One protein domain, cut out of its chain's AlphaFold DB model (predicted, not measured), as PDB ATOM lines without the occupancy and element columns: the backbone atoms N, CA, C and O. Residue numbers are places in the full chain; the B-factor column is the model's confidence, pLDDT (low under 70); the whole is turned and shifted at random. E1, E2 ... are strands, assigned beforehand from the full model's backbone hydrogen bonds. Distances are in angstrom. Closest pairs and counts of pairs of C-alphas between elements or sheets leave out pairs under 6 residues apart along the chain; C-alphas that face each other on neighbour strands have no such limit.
ATOM      1  N   ARG A  68     192.362 165.826 196.400       85.56
ATOM      2  CA  ARG A  68     193.022 164.550 196.158       85.56
ATOM      3  C   ARG A  68     192.911 164.223 194.687       85.56
ATOM      4  O   ARG A  68     191.898 164.504 194.054       85.56
ATOM      5  N   GLN A  69     193.954 163.593 194.167       84.31
ATOM      6  CA  GLN A  69     193.870 162.937 192.879       84.31
ATOM      7  C   GLN A  69     192.924 161.745 193.029       84.31
ATOM      8  O   GLN A  69     193.166 160.868 193.863       84.31
ATOM      9  N   ILE A  70     191.843 161.735 192.258       73.88
ATOM     10  CA  ILE A  70     190.861 160.656 192.264       73.88
ATOM     11  C   ILE A  70     190.750 160.007 190.895       73.88
ATOM     12  O   ILE A  70     190.919 160.659 189.863       73.88
ATOM     13  N   PHE A  71     190.435 158.715 190.925       73.19
ATOM     14  CA  PHE A  71     190.068 157.931 189.759       73.19
ATOM     15  C   PHE A  71     188.557 157.759 189.760       73.19
ATOM     16  O   PHE A  71     188.003 157.138 190.669       73.19
ATOM     17  N   VAL A  72     187.896 158.338 188.761       62.84
ATOM     18  CA  VAL A  72     186.438 158.291 188.668       62.84
ATOM     19  C   VAL A  72     186.033 157.062 187.848       62.84
ATOM     20  O   VAL A  72     186.187 157.033 186.625       62.84
ATOM     21  N   ASN A  73     185.508 156.045 188.540       61.03
ATOM     22  CA  ASN A  73     185.024 154.761 188.009       61.03
ATOM     23  C   ASN A  73     186.062 153.912 187.240       61.03
ATOM     24  O   ASN A  73     187.250 154.216 187.175       61.03
ATOM     25  N   SER A  74     185.594 152.801 186.655       48.81
ATOM     26  CA  SER A  74     186.361 151.813 185.872       48.81
ATOM     27  C   SER A  74     187.003 152.349 184.583       48.81
ATOM     28  O   SER A  74     187.602 151.576 183.841       48.81
ATOM     29  N   HIS A  75     186.856 153.643 184.298       50.22
ATOM     30  CA  HIS A  75     187.262 154.276 183.041       50.22
ATOM     31  C   HIS A  75     188.520 155.152 183.179       50.22
ATOM     32  O   HIS A  75     188.891 155.840 182.235       50.22
ATOM     33  N   ASN A  76     189.212 155.092 184.326       56.06
ATOM     34  CA  ASN A  76     190.566 155.633 184.526       56.06
ATOM     35  C   ASN A  76     190.719 157.145 184.289       56.06
ATOM     36  O   ASN A  76     191.799 157.623 183.940       56.06
ATOM     37  N   TYR A  77     189.658 157.918 184.514       65.25
ATOM     38  CA  TYR A  77     189.735 159.374 184.477       65.25
ATOM     39  C   TYR A  77     190.388 159.910 185.745       65.25
ATOM     40  O   TYR A  77     189.985 159.529 186.845       65.25
ATOM     41  N   ILE A  78     191.362 160.809 185.584       69.38
ATOM     42  CA  ILE A  78     192.058 161.459 186.697       69.38
ATOM     43  C   ILE A  78     191.615 162.911 186.809       69.38
ATOM     44  O   ILE A  78     191.697 163.667 185.842       69.38
ATOM     45  N   MET A  79     191.221 163.313 188.011       80.56
ATOM     46  CA  MET A  79     190.982 164.713 188.354       80.56
ATOM     47  C   MET A  79     191.396 164.991 189.794       80.56
ATOM     48  O   MET A  79     191.496 164.072 190.611       80.56
ATOM     49  N   CYS A  80     191.637 166.258 190.106       86.31
ATOM     50  CA  CYS A  80     191.742 166.716 191.479       86.31
ATOM     51  C   CYS A  80     190.348 167.037 191.993       86.31
ATOM     52  O   CYS A  80     189.588 167.717 191.317       86.31
ATOM     53  N   ALA A  81     189.990 166.499 193.150       89.50
ATOM     54  CA  ALA A  81     188.704 166.771 193.762       89.50
ATOM     55  C   ALA A  81     188.839 166.829 195.286       89.50
ATOM     56  O   ALA A  81     189.553 166.007 195.875       89.50
ATOM     57  N   PRO A  82     188.153 167.765 195.953       91.25
ATOM     58  CA  PRO A  82     188.074 167.784 197.402       91.25
ATOM     59  C   PRO A  82     187.140 166.676 197.903       91.25
ATOM     60  O   PRO A  82     186.127 166.354 197.274       91.25
ATOM     61  N   ILE A  83     187.495 166.089 199.049       90.75
ATOM     62  CA  ILE A  83     186.633 165.147 199.779       90.75
ATOM     63  C   ILE A  83     185.423 165.912 200.316       90.75
ATOM     64  O   ILE A  83     185.566 167.041 200.787       90.75
ATOM     65  N   CYS A  84     184.249 165.287 200.304       91.88
ATOM     66  CA  CYS A  84     183.024 165.896 200.801       91.88
ATOM     67  C   CYS A  84     182.137 164.909 201.558       91.88
ATOM     68  O   CYS A  84     182.219 163.695 201.399       91.88
ATOM     69  N   THR A  85     181.264 165.463 202.393       87.12
ATOM     70  CA  THR A  85     180.183 164.730 203.072       87.12
ATOM     71  C   THR A  85     178.797 165.143 202.579       87.12
ATOM     72  O   THR A  85     177.811 164.460 202.843       87.12
ATOM     73  N   ASP A  86     178.726 166.278 201.892       83.12
ATOM     74  CA  ASP A  86     177.537 167.014 201.486       83.12
ATOM     75  C   ASP A  86     177.924 168.082 200.449       83.12
ATOM     76  O   ASP A  86     179.065 168.541 200.386       83.12
ATOM     77  N   THR A  87     176.960 168.467 199.611       80.06
ATOM     78  CA  THR A  87     177.172 169.382 198.476       80.06
ATOM     79  C   THR A  87     177.560 170.799 198.894       80.06
ATOM     80  O   THR A  87     178.295 171.462 198.172       80.06
ATOM     81  N   GLU A  88     177.128 171.264 200.070       79.50
ATOM     82  CA  GLU A  88     177.441 172.619 200.559       79.50
ATOM     83  C   GLU A  88     178.940 172.827 200.841       79.50
ATOM     84  O   GLU A  88     179.403 173.965 200.891       79.50
ATOM     85  N   ASN A  89     179.705 171.740 200.983       85.12
ATOM     86  CA  ASN A  89     181.143 171.775 201.234       85.12
ATOM     87  C   ASN A  89     181.997 171.795 199.957       85.12
ATOM     88  O   ASN A  89     183.223 171.814 200.053       85.12
ATOM     89  N   CYS A  90     181.382 171.800 198.771       91.62
ATOM     90  CA  CYS A  90     182.112 171.816 197.510       91.62
ATOM     91  C   CYS A  90     182.594 173.231 197.135       91.62
ATOM     92  O   CYS A  90     181.765 174.135 197.001       91.62
ATOM     93  N   PRO A  91     183.916 173.449 196.955       91.44
ATOM     94  CA  PRO A  91     184.467 174.735 196.529       91.44
ATOM     95  C   PRO A  91     183.867 175.225 195.210       91.44
ATOM     96  O   PRO A  91     183.679 174.454 194.282       91.44
ATOM     97  N   LEU A  92     183.562 176.518 195.104       89.88
ATOM     98  CA  LEU A  92     182.923 177.091 193.908       89.88
ATOM     99  C   LEU A  92     183.921 177.696 192.912       89.88
ATOM    100  O   LEU A  92     183.525 178.207 191.864       89.88
ATOM    101  N   ASP A  93     185.212 177.686 193.227       88.88
ATOM    102  CA  ASP A  93     186.285 178.167 192.361       88.88
ATOM    103  C   ASP A  93     186.629 177.125 191.288       88.88
ATOM    104  O   ASP A  93     187.692 176.509 191.263       88.88
ATOM    105  N   VAL A  94     185.676 176.953 190.378       85.31
ATOM    106  CA  VAL A  94     185.769 176.080 189.212       85.31
ATOM    107  C   VAL A  94     186.602 176.721 188.084       85.31
ATOM    108  O   VAL A  94     186.747 177.950 188.023       85.31
ATOM    109  N   PRO A  95     187.149 175.920 187.148       80.94
ATOM    110  CA  PRO A  95     187.830 176.421 185.964       80.94
ATOM    111  C   PRO A  95     186.967 177.378 185.133       80.94
ATOM    112  O   PRO A  95     185.735 177.351 185.127       80.94
ATOM    113  N   LYS A  96     187.639 178.270 184.405       78.06
ATOM    114  CA  LYS A  96     186.969 179.343 183.672       78.06
ATOM    115  C   LYS A  96     186.055 178.788 182.573       78.06
ATOM    116  O   LYS A  96     186.528 178.125 181.660       78.06
ATOM    117  N   GLY A  97     184.793 179.214 182.588       74.62
ATOM    118  CA  GLY A  97     183.803 178.881 181.559       74.62
ATOM    119  C   GLY A  97     182.828 177.782 181.974       74.62
ATOM    120  O   GLY A  97     181.849 177.570 181.272       74.62
ATOM    121  N   ILE A  98     183.050 177.153 183.127       76.75
ATOM    122  CA  ILE A  98     182.073 176.265 183.750       76.75
ATOM    123  C   ILE A  98     180.951 177.102 184.357       76.75
ATOM    124  O   ILE A  98     181.200 178.107 185.028       76.75
ATOM    125  N   THR A  99     179.716 176.678 184.114       78.19
ATOM    126  CA  THR A  99     178.507 177.317 184.651       78.19
ATOM    127  C   THR A  99     177.760 176.421 185.634       78.19
ATOM    128  O   THR A  99     176.896 176.913 186.357       78.19
ATOM    129  N   MET A 100     178.108 175.132 185.690       80.50
ATOM    130  CA  MET A 100     177.526 174.170 186.621       80.50
ATOM    131  C   MET A 100     178.139 174.272 188.016       80.50
ATOM    132  O   MET A 100     179.350 174.431 188.179       80.50
ATOM    133  N   GLU A 101     177.286 174.135 189.028       84.56
ATOM    134  CA  GLU A 101     177.711 174.063 190.422       84.56
ATOM    135  C   GLU A 101     178.228 172.651 190.753       84.56
ATOM    136  O   GLU A 101     177.647 171.655 190.303       84.56
ATOM    137  N   PRO A 102     179.317 172.539 191.531       88.12
ATOM    138  CA  PRO A 102     179.836 171.253 191.955       88.12
ATOM    139  C   PRO A 102     178.916 170.601 192.990       88.12
ATOM    140  O   PRO A 102     178.345 171.259 193.858       88.12
ATOM    141  N   ILE A 103     178.791 169.279 192.907       88.75
ATOM    142  CA  ILE A 103     177.926 168.462 193.759       88.75
ATOM    143  C   ILE A 103     178.773 167.385 194.436       88.75
ATOM    144  O   ILE A 103     179.692 166.830 193.832       88.75
ATOM    145  N   CYS A 104     178.457 167.076 195.693       90.31
ATOM    146  CA  CYS A 104     179.075 165.962 196.400       90.31
ATOM    147  C   CYS A 104     178.411 164.649 195.987       90.31
ATOM    148  O   CYS A 104     177.202 164.483 196.166       90.31
ATOM    149  N   GLY A 105     179.183 163.712 195.440       83.38
ATOM    150  CA  GLY A 105     178.607 162.448 194.976       83.38
ATOM    151  C   GLY A 105     179.519 161.560 194.140       83.38
ATOM    152  O   GLY A 105     179.083 160.487 193.729       83.38
ATOM    153  N   LEU A 106     180.760 161.975 193.871       82.06
ATOM    154  CA  LEU A 106     181.729 161.107 193.211       82.06
ATOM    155  C   LEU A 106     182.296 160.135 194.231       82.06
ATOM    156  O   LEU A 106     183.030 160.541 195.123       82.06
ATOM    157  N   GLU A 107     181.961 158.862 194.104       79.06
ATOM    158  CA  GLU A 107     182.486 157.822 194.981       79.06
ATOM    159  C   GLU A 107     183.782 157.248 194.396       79.06
ATOM    160  O   GLU A 107     183.842 156.899 193.213       79.06
ATOM    161  N   ASN A 108     184.836 157.154 195.206       72.00
ATOM    162  CA  ASN A 108     186.026 156.388 194.833       72.00
ATOM    163  C   ASN A 108     185.839 154.890 195.154       72.00
ATOM    164  O   ASN A 108     184.899 154.479 195.827       72.00
ATOM    165  N   LEU A 109     186.797 154.052 194.752       64.62
ATOM    166  CA  LEU A 109     186.783 152.618 195.086       64.62
ATOM    167  C   LEU A 109     186.857 152.319 196.599       64.62
ATOM    168  O   LEU A 109     186.571 151.199 197.016       64.62
ATOM    169  N   GLY A 110     187.272 153.295 197.409       68.12
ATOM    170  CA  GLY A 110     187.332 153.205 198.868       68.12
ATOM    171  C   GLY A 110     186.026 153.572 199.580       68.12
ATOM    172  O   GLY A 110     185.958 153.408 200.797       68.12
ATOM    173  N   GLY A 111     185.004 154.038 198.852       76.75
ATOM    174  CA  GLY A 111     183.733 154.510 199.409       76.75
ATOM    175  C   GLY A 111     183.755 155.949 199.938       76.75
ATOM    176  O   GLY A 111     182.787 156.389 200.557       76.75
ATOM    177  N   ASP A 112     184.844 156.693 199.722       84.81
ATOM    178  CA  ASP A 112     184.895 158.123 200.028       84.81
ATOM    179  C   ASP A 112     184.160 158.914 198.939       84.81
ATOM    180  O   ASP A 112     184.297 158.623 197.745       84.81
ATOM    181  N   LEU A 113     183.427 159.950 199.353       87.25
ATOM    182  CA  LEU A 113     182.742 160.872 198.455       87.25
ATOM    183  C   LEU A 113     183.601 162.106 198.169       87.25
ATOM    184  O   LEU A 113     184.242 162.676 199.055       87.25
ATOM    185  N   PHE A 114     183.564 162.541 196.919       90.25
ATOM    186  CA  PHE A 114     184.266 163.703 196.405       90.25
ATOM    187  C   PHE A 114     183.302 164.634 195.681       90.25
ATOM    188  O   PHE A 114     182.266 164.226 195.137       90.25
ATOM    189  N   CYS A 115     183.665 165.911 195.682       91.56
ATOM    190  CA  CYS A 115     182.975 166.915 194.897       91.56
ATOM    191  C   CYS A 115     183.298 166.742 193.413       91.56
ATOM    192  O   CYS A 115     184.451 166.540 193.042       91.56
ATOM    193  N   GLY A 116     182.290 166.885 192.563       87.94
ATOM    194  CA  GLY A 116     182.429 166.813 191.116       87.94
ATOM    195  C   GLY A 116     181.542 167.817 190.409       87.94
ATOM    196  O   GLY A 116     180.509 168.225 190.934       87.94
ATOM    197  N   ILE A 117     181.931 168.199 189.197       85.69
ATOM    198  CA  ILE A 117     181.129 169.067 188.336       85.69
ATOM    199  C   ILE A 117     180.330 168.161 187.408       85.69
ATOM    200  O   ILE A 117     180.911 167.460 186.584       85.69
ATOM    201  N   TYR A 118     179.009 168.142 187.563       80.12
ATOM    202  CA  TYR A 118     178.135 167.315 186.737       80.12
ATOM    203  C   TYR A 118     177.652 168.112 185.530       80.12
ATOM    204  O   TYR A 118     177.122 169.212 185.680       80.12
ATOM    205  N   CYS A 119     177.828 167.548 184.341       76.12
ATOM    206  CA  CYS A 119     177.447 168.197 183.095       76.12
ATOM    207  C   CYS A 119     176.074 167.727 182.625       76.12
ATOM    208  O   CYS A 119     175.687 166.578 182.860       76.12
ATOM    209  N   ILE A 120     175.363 168.588 181.898       68.38
ATOM    210  CA  ILE A 120     174.089 168.221 181.279       68.38
ATOM    211  C   ILE A 120     174.393 167.685 179.874       68.38
ATOM    212  O   ILE A 120     175.025 168.383 179.083       68.38
ATOM    213  N   PRO A 121     173.977 166.454 179.523       54.62
ATOM    214  CA  PRO A 121     174.180 165.949 178.175       54.62
ATOM    215  C   PRO A 121     173.356 166.770 177.178       54.62
ATOM    216  O   PRO A 121     172.127 166.814 177.265       54.62
ATOM    217  N   ASN A 122     174.017 167.353 176.179       56.72
ATOM    218  CA  ASN A 122     173.326 167.834 174.990       56.72
ATOM    219  C   ASN A 122     172.819 166.628 174.190       56.72
ATOM    220  O   ASN A 122     173.529 165.635 174.019       56.72
ATOM    221  N   SER A 123     171.585 166.703 173.686       46.38
ATOM    222  CA  SER A 123     170.878 165.588 173.035       46.38
ATOM    223  C   SER A 123     171.527 165.053 171.747       46.38
ATOM    224  O   SER A 123     171.027 164.082 171.179       46.38
ATOM    225  N   GLU A 124     172.623 165.654 171.286       50.12
ATOM    226  CA  GLU A 124     173.331 165.279 170.056       50.12
ATOM    227  C   GLU A 124     174.764 164.776 170.299       50.12
ATOM    228  O   GLU A 124     175.340 164.153 169.407       50.12
ATOM    229  N   ASP A 139     176.357 175.155 175.683       53.31
ATOM    230  CA  ASP A 139     175.111 174.640 176.269       53.31
ATOM    231  C   ASP A 139     175.264 173.389 177.170       53.31
ATOM    232  O   ASP A 139     174.284 172.976 177.785       53.31
ATOM    233  N   ASP A 140     176.450 172.775 177.304       59.12
ATOM    234  CA  ASP A 140     176.631 171.553 178.131       59.12
ATOM    235  C   ASP A 140     176.903 171.817 179.631       59.12
ATOM    236  O   ASP A 140     176.905 170.902 180.465       59.12
ATOM    237  N   GLY A 141     177.118 173.086 179.989       64.44
ATOM    238  CA  GLY A 141     177.375 173.547 181.353       64.44
ATOM    239  C   GLY A 141     178.802 173.313 181.876       64.44
ATOM    240  O   GLY A 141     179.176 173.869 182.916       64.44
ATOM    241  N   CYS A 142     179.622 172.547 181.155       67.81
ATOM    242  CA  CYS A 142     180.997 172.222 181.546       67.81
ATOM    243  C   CYS A 142     182.048 173.110 180.876       67.81
ATOM    244  O   CYS A 142     183.183 173.191 181.348       67.81
ATOM    245  N   GLY A 143     181.638 173.889 179.874       66.56
ATOM    246  CA  GLY A 143     182.445 174.968 179.324       66.56
ATOM    247  C   GLY A 143     183.682 174.482 178.561       66.56
ATOM    248  O   GLY A 143     184.003 173.297 178.538       66.56
ATOM    249  N   PRO A 144     184.447 175.399 177.950       64.50
ATOM    250  CA  PRO A 144     185.511 175.046 177.005       64.50
ATOM    251  C   PRO A 144     186.743 174.387 177.649       64.50
ATOM    252  O   PRO A 144     187.630 173.921 176.941       64.50
ATOM    253  N   SER A 145     186.852 174.392 178.980       59.00
ATOM    254  CA  SER A 145     188.004 173.844 179.709       59.00
ATOM    255  C   SER A 145     187.819 172.402 180.193       59.00
ATOM    256  O   SER A 145     188.758 171.830 180.748       59.00
ATOM    257  N   MET A 146     186.630 171.818 180.027       65.38
ATOM    258  CA  MET A 146     186.321 170.450 180.448       65.38
ATOM    259  C   MET A 146     185.601 169.686 179.342       65.38
ATOM    260  O   MET A 146     185.003 170.273 178.450       65.38
ATOM    261  N   THR A 147     185.637 168.358 179.414       67.81
ATOM    262  CA  THR A 147     184.774 167.508 178.590       67.81
ATOM    263  C   THR A 147     183.811 166.731 179.468       67.81
ATOM    264  O   THR A 147     184.217 166.135 180.467       67.81
ATOM    265  N   CYS A 148     182.543 166.710 179.063       69.31
ATOM    266  CA  CYS A 148     181.491 165.913 179.677       69.31
ATOM    267  C   CYS A 148     181.729 164.420 179.432       69.31
ATOM    268  O   CYS A 148     181.683 163.971 178.287       69.31
ATOM    269  N   ARG A 149     181.950 163.625 180.486       69.75
ATOM    270  CA  ARG A 149     182.202 162.178 180.354       69.75
ATOM    271  C   ARG A 149     181.189 161.337 181.110       69.75
ATOM    272  O   ARG A 149     180.903 161.613 182.271       69.75
ATOM    273  N   ASP A 150     180.664 160.311 180.441       67.38
ATOM    274  CA  ASP A 150     179.698 159.366 181.005       67.38
ATOM    275  C   ASP A 150     180.357 158.478 182.070       67.38
ATOM    276  O   ASP A 150     181.389 157.850 181.833       67.38
ATOM    277  N   LEU A 151     179.733 158.404 183.248       62.38
ATOM    278  CA  LEU A 151     180.234 157.632 184.387       62.38
ATOM    279  C   LEU A 151     179.614 156.232 184.531       62.38
ATOM    280  O   LEU A 151     179.867 155.555 185.522       62.38
ATOM    281  N   GLY A 152     178.849 155.746 183.553       53.91
ATOM    282  CA  GLY A 152     178.323 154.372 183.582       53.91
ATOM    283  C   GLY A 152     177.084 154.166 184.469       53.91
ATOM    284  O   GLY A 152     176.864 153.073 184.980       53.91
ATOM    285  N   GLY A 153     176.253 155.197 184.614       55.09
ATOM    286  CA  GLY A 153     174.892 155.135 185.158       55.09
ATOM    287  C   GLY A 153     173.967 156.019 184.317       55.09
ATOM    288  O   GLY A 153     174.458 156.874 183.582       55.09
ATOM    289  N   GLU A 154     172.649 155.804 184.367       46.09
ATOM    290  CA  GLU A 154     171.678 156.544 183.542       46.09
ATOM    291  C   GLU A 154     171.855 158.074 183.675       46.09
ATOM    292  O   GLU A 154     171.462 158.675 184.671       46.09
ATOM    293  N   GLY A 155     172.448 158.709 182.656       54.59
ATOM    294  CA  GLY A 155     172.446 160.165 182.458       54.59
ATOM    295  C   GLY A 155     173.442 160.997 183.275       54.59
ATOM    296  O   GLY A 155     173.361 162.222 183.217       54.59
ATOM    297  N   VAL A 156     174.369 160.388 184.021       56.38
ATOM    298  CA  VAL A 156     175.325 161.128 184.865       56.38
ATOM    299  C   VAL A 156     176.654 161.327 184.133       56.38
ATOM    300  O   VAL A 156     177.426 160.377 183.957       56.38
ATOM    301  N   ARG A 157     176.932 162.578 183.740       62.69
ATOM    302  CA  ARG A 157     178.210 163.008 183.154       62.69
ATOM    303  C   ARG A 157     178.981 163.905 184.103       62.69
ATOM    304  O   ARG A 157     178.378 164.725 184.785       62.69
ATOM    305  N   VAL A 158     180.304 163.784 184.104       65.56
ATOM    306  CA  VAL A 158     181.196 164.636 184.901       65.56
ATOM    307  C   VAL A 158     182.171 165.372 184.004       65.56
ATOM    308  O   VAL A 158     182.684 164.808 183.037       65.56
ATOM    309  N   GLY A 159     182.393 166.643 184.323       61.53
ATOM    310  CA  GLY A 159     183.378 167.488 183.676       61.53
ATOM    311  C   GLY A 159     184.759 167.037 184.104       61.53
ATOM    312  O   GLY A 159     185.131 167.168 185.269       61.53
ATOM    313  N   VAL A 160     185.515 166.481 183.164       60.38
ATOM    314  CA  VAL A 160     186.918 166.126 183.378       60.38
ATOM    315  C   VAL A 160     187.759 167.147 182.628       60.38
ATOM    316  O   VAL A 160     187.533 167.392 181.439       60.38
ATOM    317  N   GLY A 161     188.712 167.774 183.320       50.00
ATOM    318  CA  GLY A 161     189.648 168.696 182.685       50.00
ATOM    319  C   GLY A 161     190.409 167.986 181.565       50.00
ATOM    320  O   GLY A 161     190.988 166.921 181.783       50.00
ATOM    321  N   VAL A 162     190.409 168.556 180.359       41.09
ATOM    322  CA  VAL A 162     191.226 168.031 179.259       41.09
ATOM    323  C   VAL A 162     192.625 168.597 179.395       41.09
ATOM    324  O   VAL A 162     192.842 169.808 179.361       41.09
TER     325      VAL A 162
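This is residues 68 to 124 and 139 to 162 of the 384 residues of an uncharacterized protein of Fragilariopsis cylindrus CCMP1102 (UniProt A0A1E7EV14). A small sandwich, two sheets face to face, is made of a strongly twisted four-strand sheet with the hairpin E1 and E2 crossed over one face, the strands of the two sheets at 74 degrees. A long strandless link, residues 83 to 101, runs round the outside from the hairpin to the larger sheet. The printed part has 81 residues, with no named helix and six strands, E1 to E6 in chain order; the larger sheet runs E3, E4, E6, E5, and both sheets are antiparallel. The class is all strand, though named strands hold 34 of the 81 residues. The whole is compact, with a radius of gyration of the C-alphas of 11.8 A and spans of 34 by 26 by 21 A.

Find C-alpha 68 at (193.022, 164.550, 196.158), where E1 begins and runs 11.8 A to residue 72. E2 is residues 77 to 82, 15.5 A; E3 is 102 to 107, 14.0 A; E4 is 113 to 119, 17.8 A. Past the cut, E5 is 146 to 150, 12.9 A, and E6 is 157 to 161, 12.8 A, ending at C-alpha 161 (189.648, 168.696, 182.685).

Look first at the hairpin E3 and E4, where N 103 and O 116 are 2.8 A apart, within hydrogen-bond range. E4 pairs staggered: with E3 over its residues 113 to 117 and with E6 over its residues 118 to 119, and N 119 of E4 and O 157 of E6 are 2.9 A apart, within hydrogen-bond range. In the hairpin E5 and E6, N 147 and O 160 are 2.9 A apart. In the hairpin E1 and E2, N 70 and O 79 are 2.9 A apart. Between the sheets, the closest C-alphas of E2 and E4 are Pro 82 and Phe 114, 5.7 A.

The farthest C-alphas, Gly 110 and Glu 124, are 34.2 A apart. Residues 125 to 138 are not printed; C-alphas 124 and 139 are 11.4 A apart. Confidence is under 70 at 38 residues, among them 139 to 162.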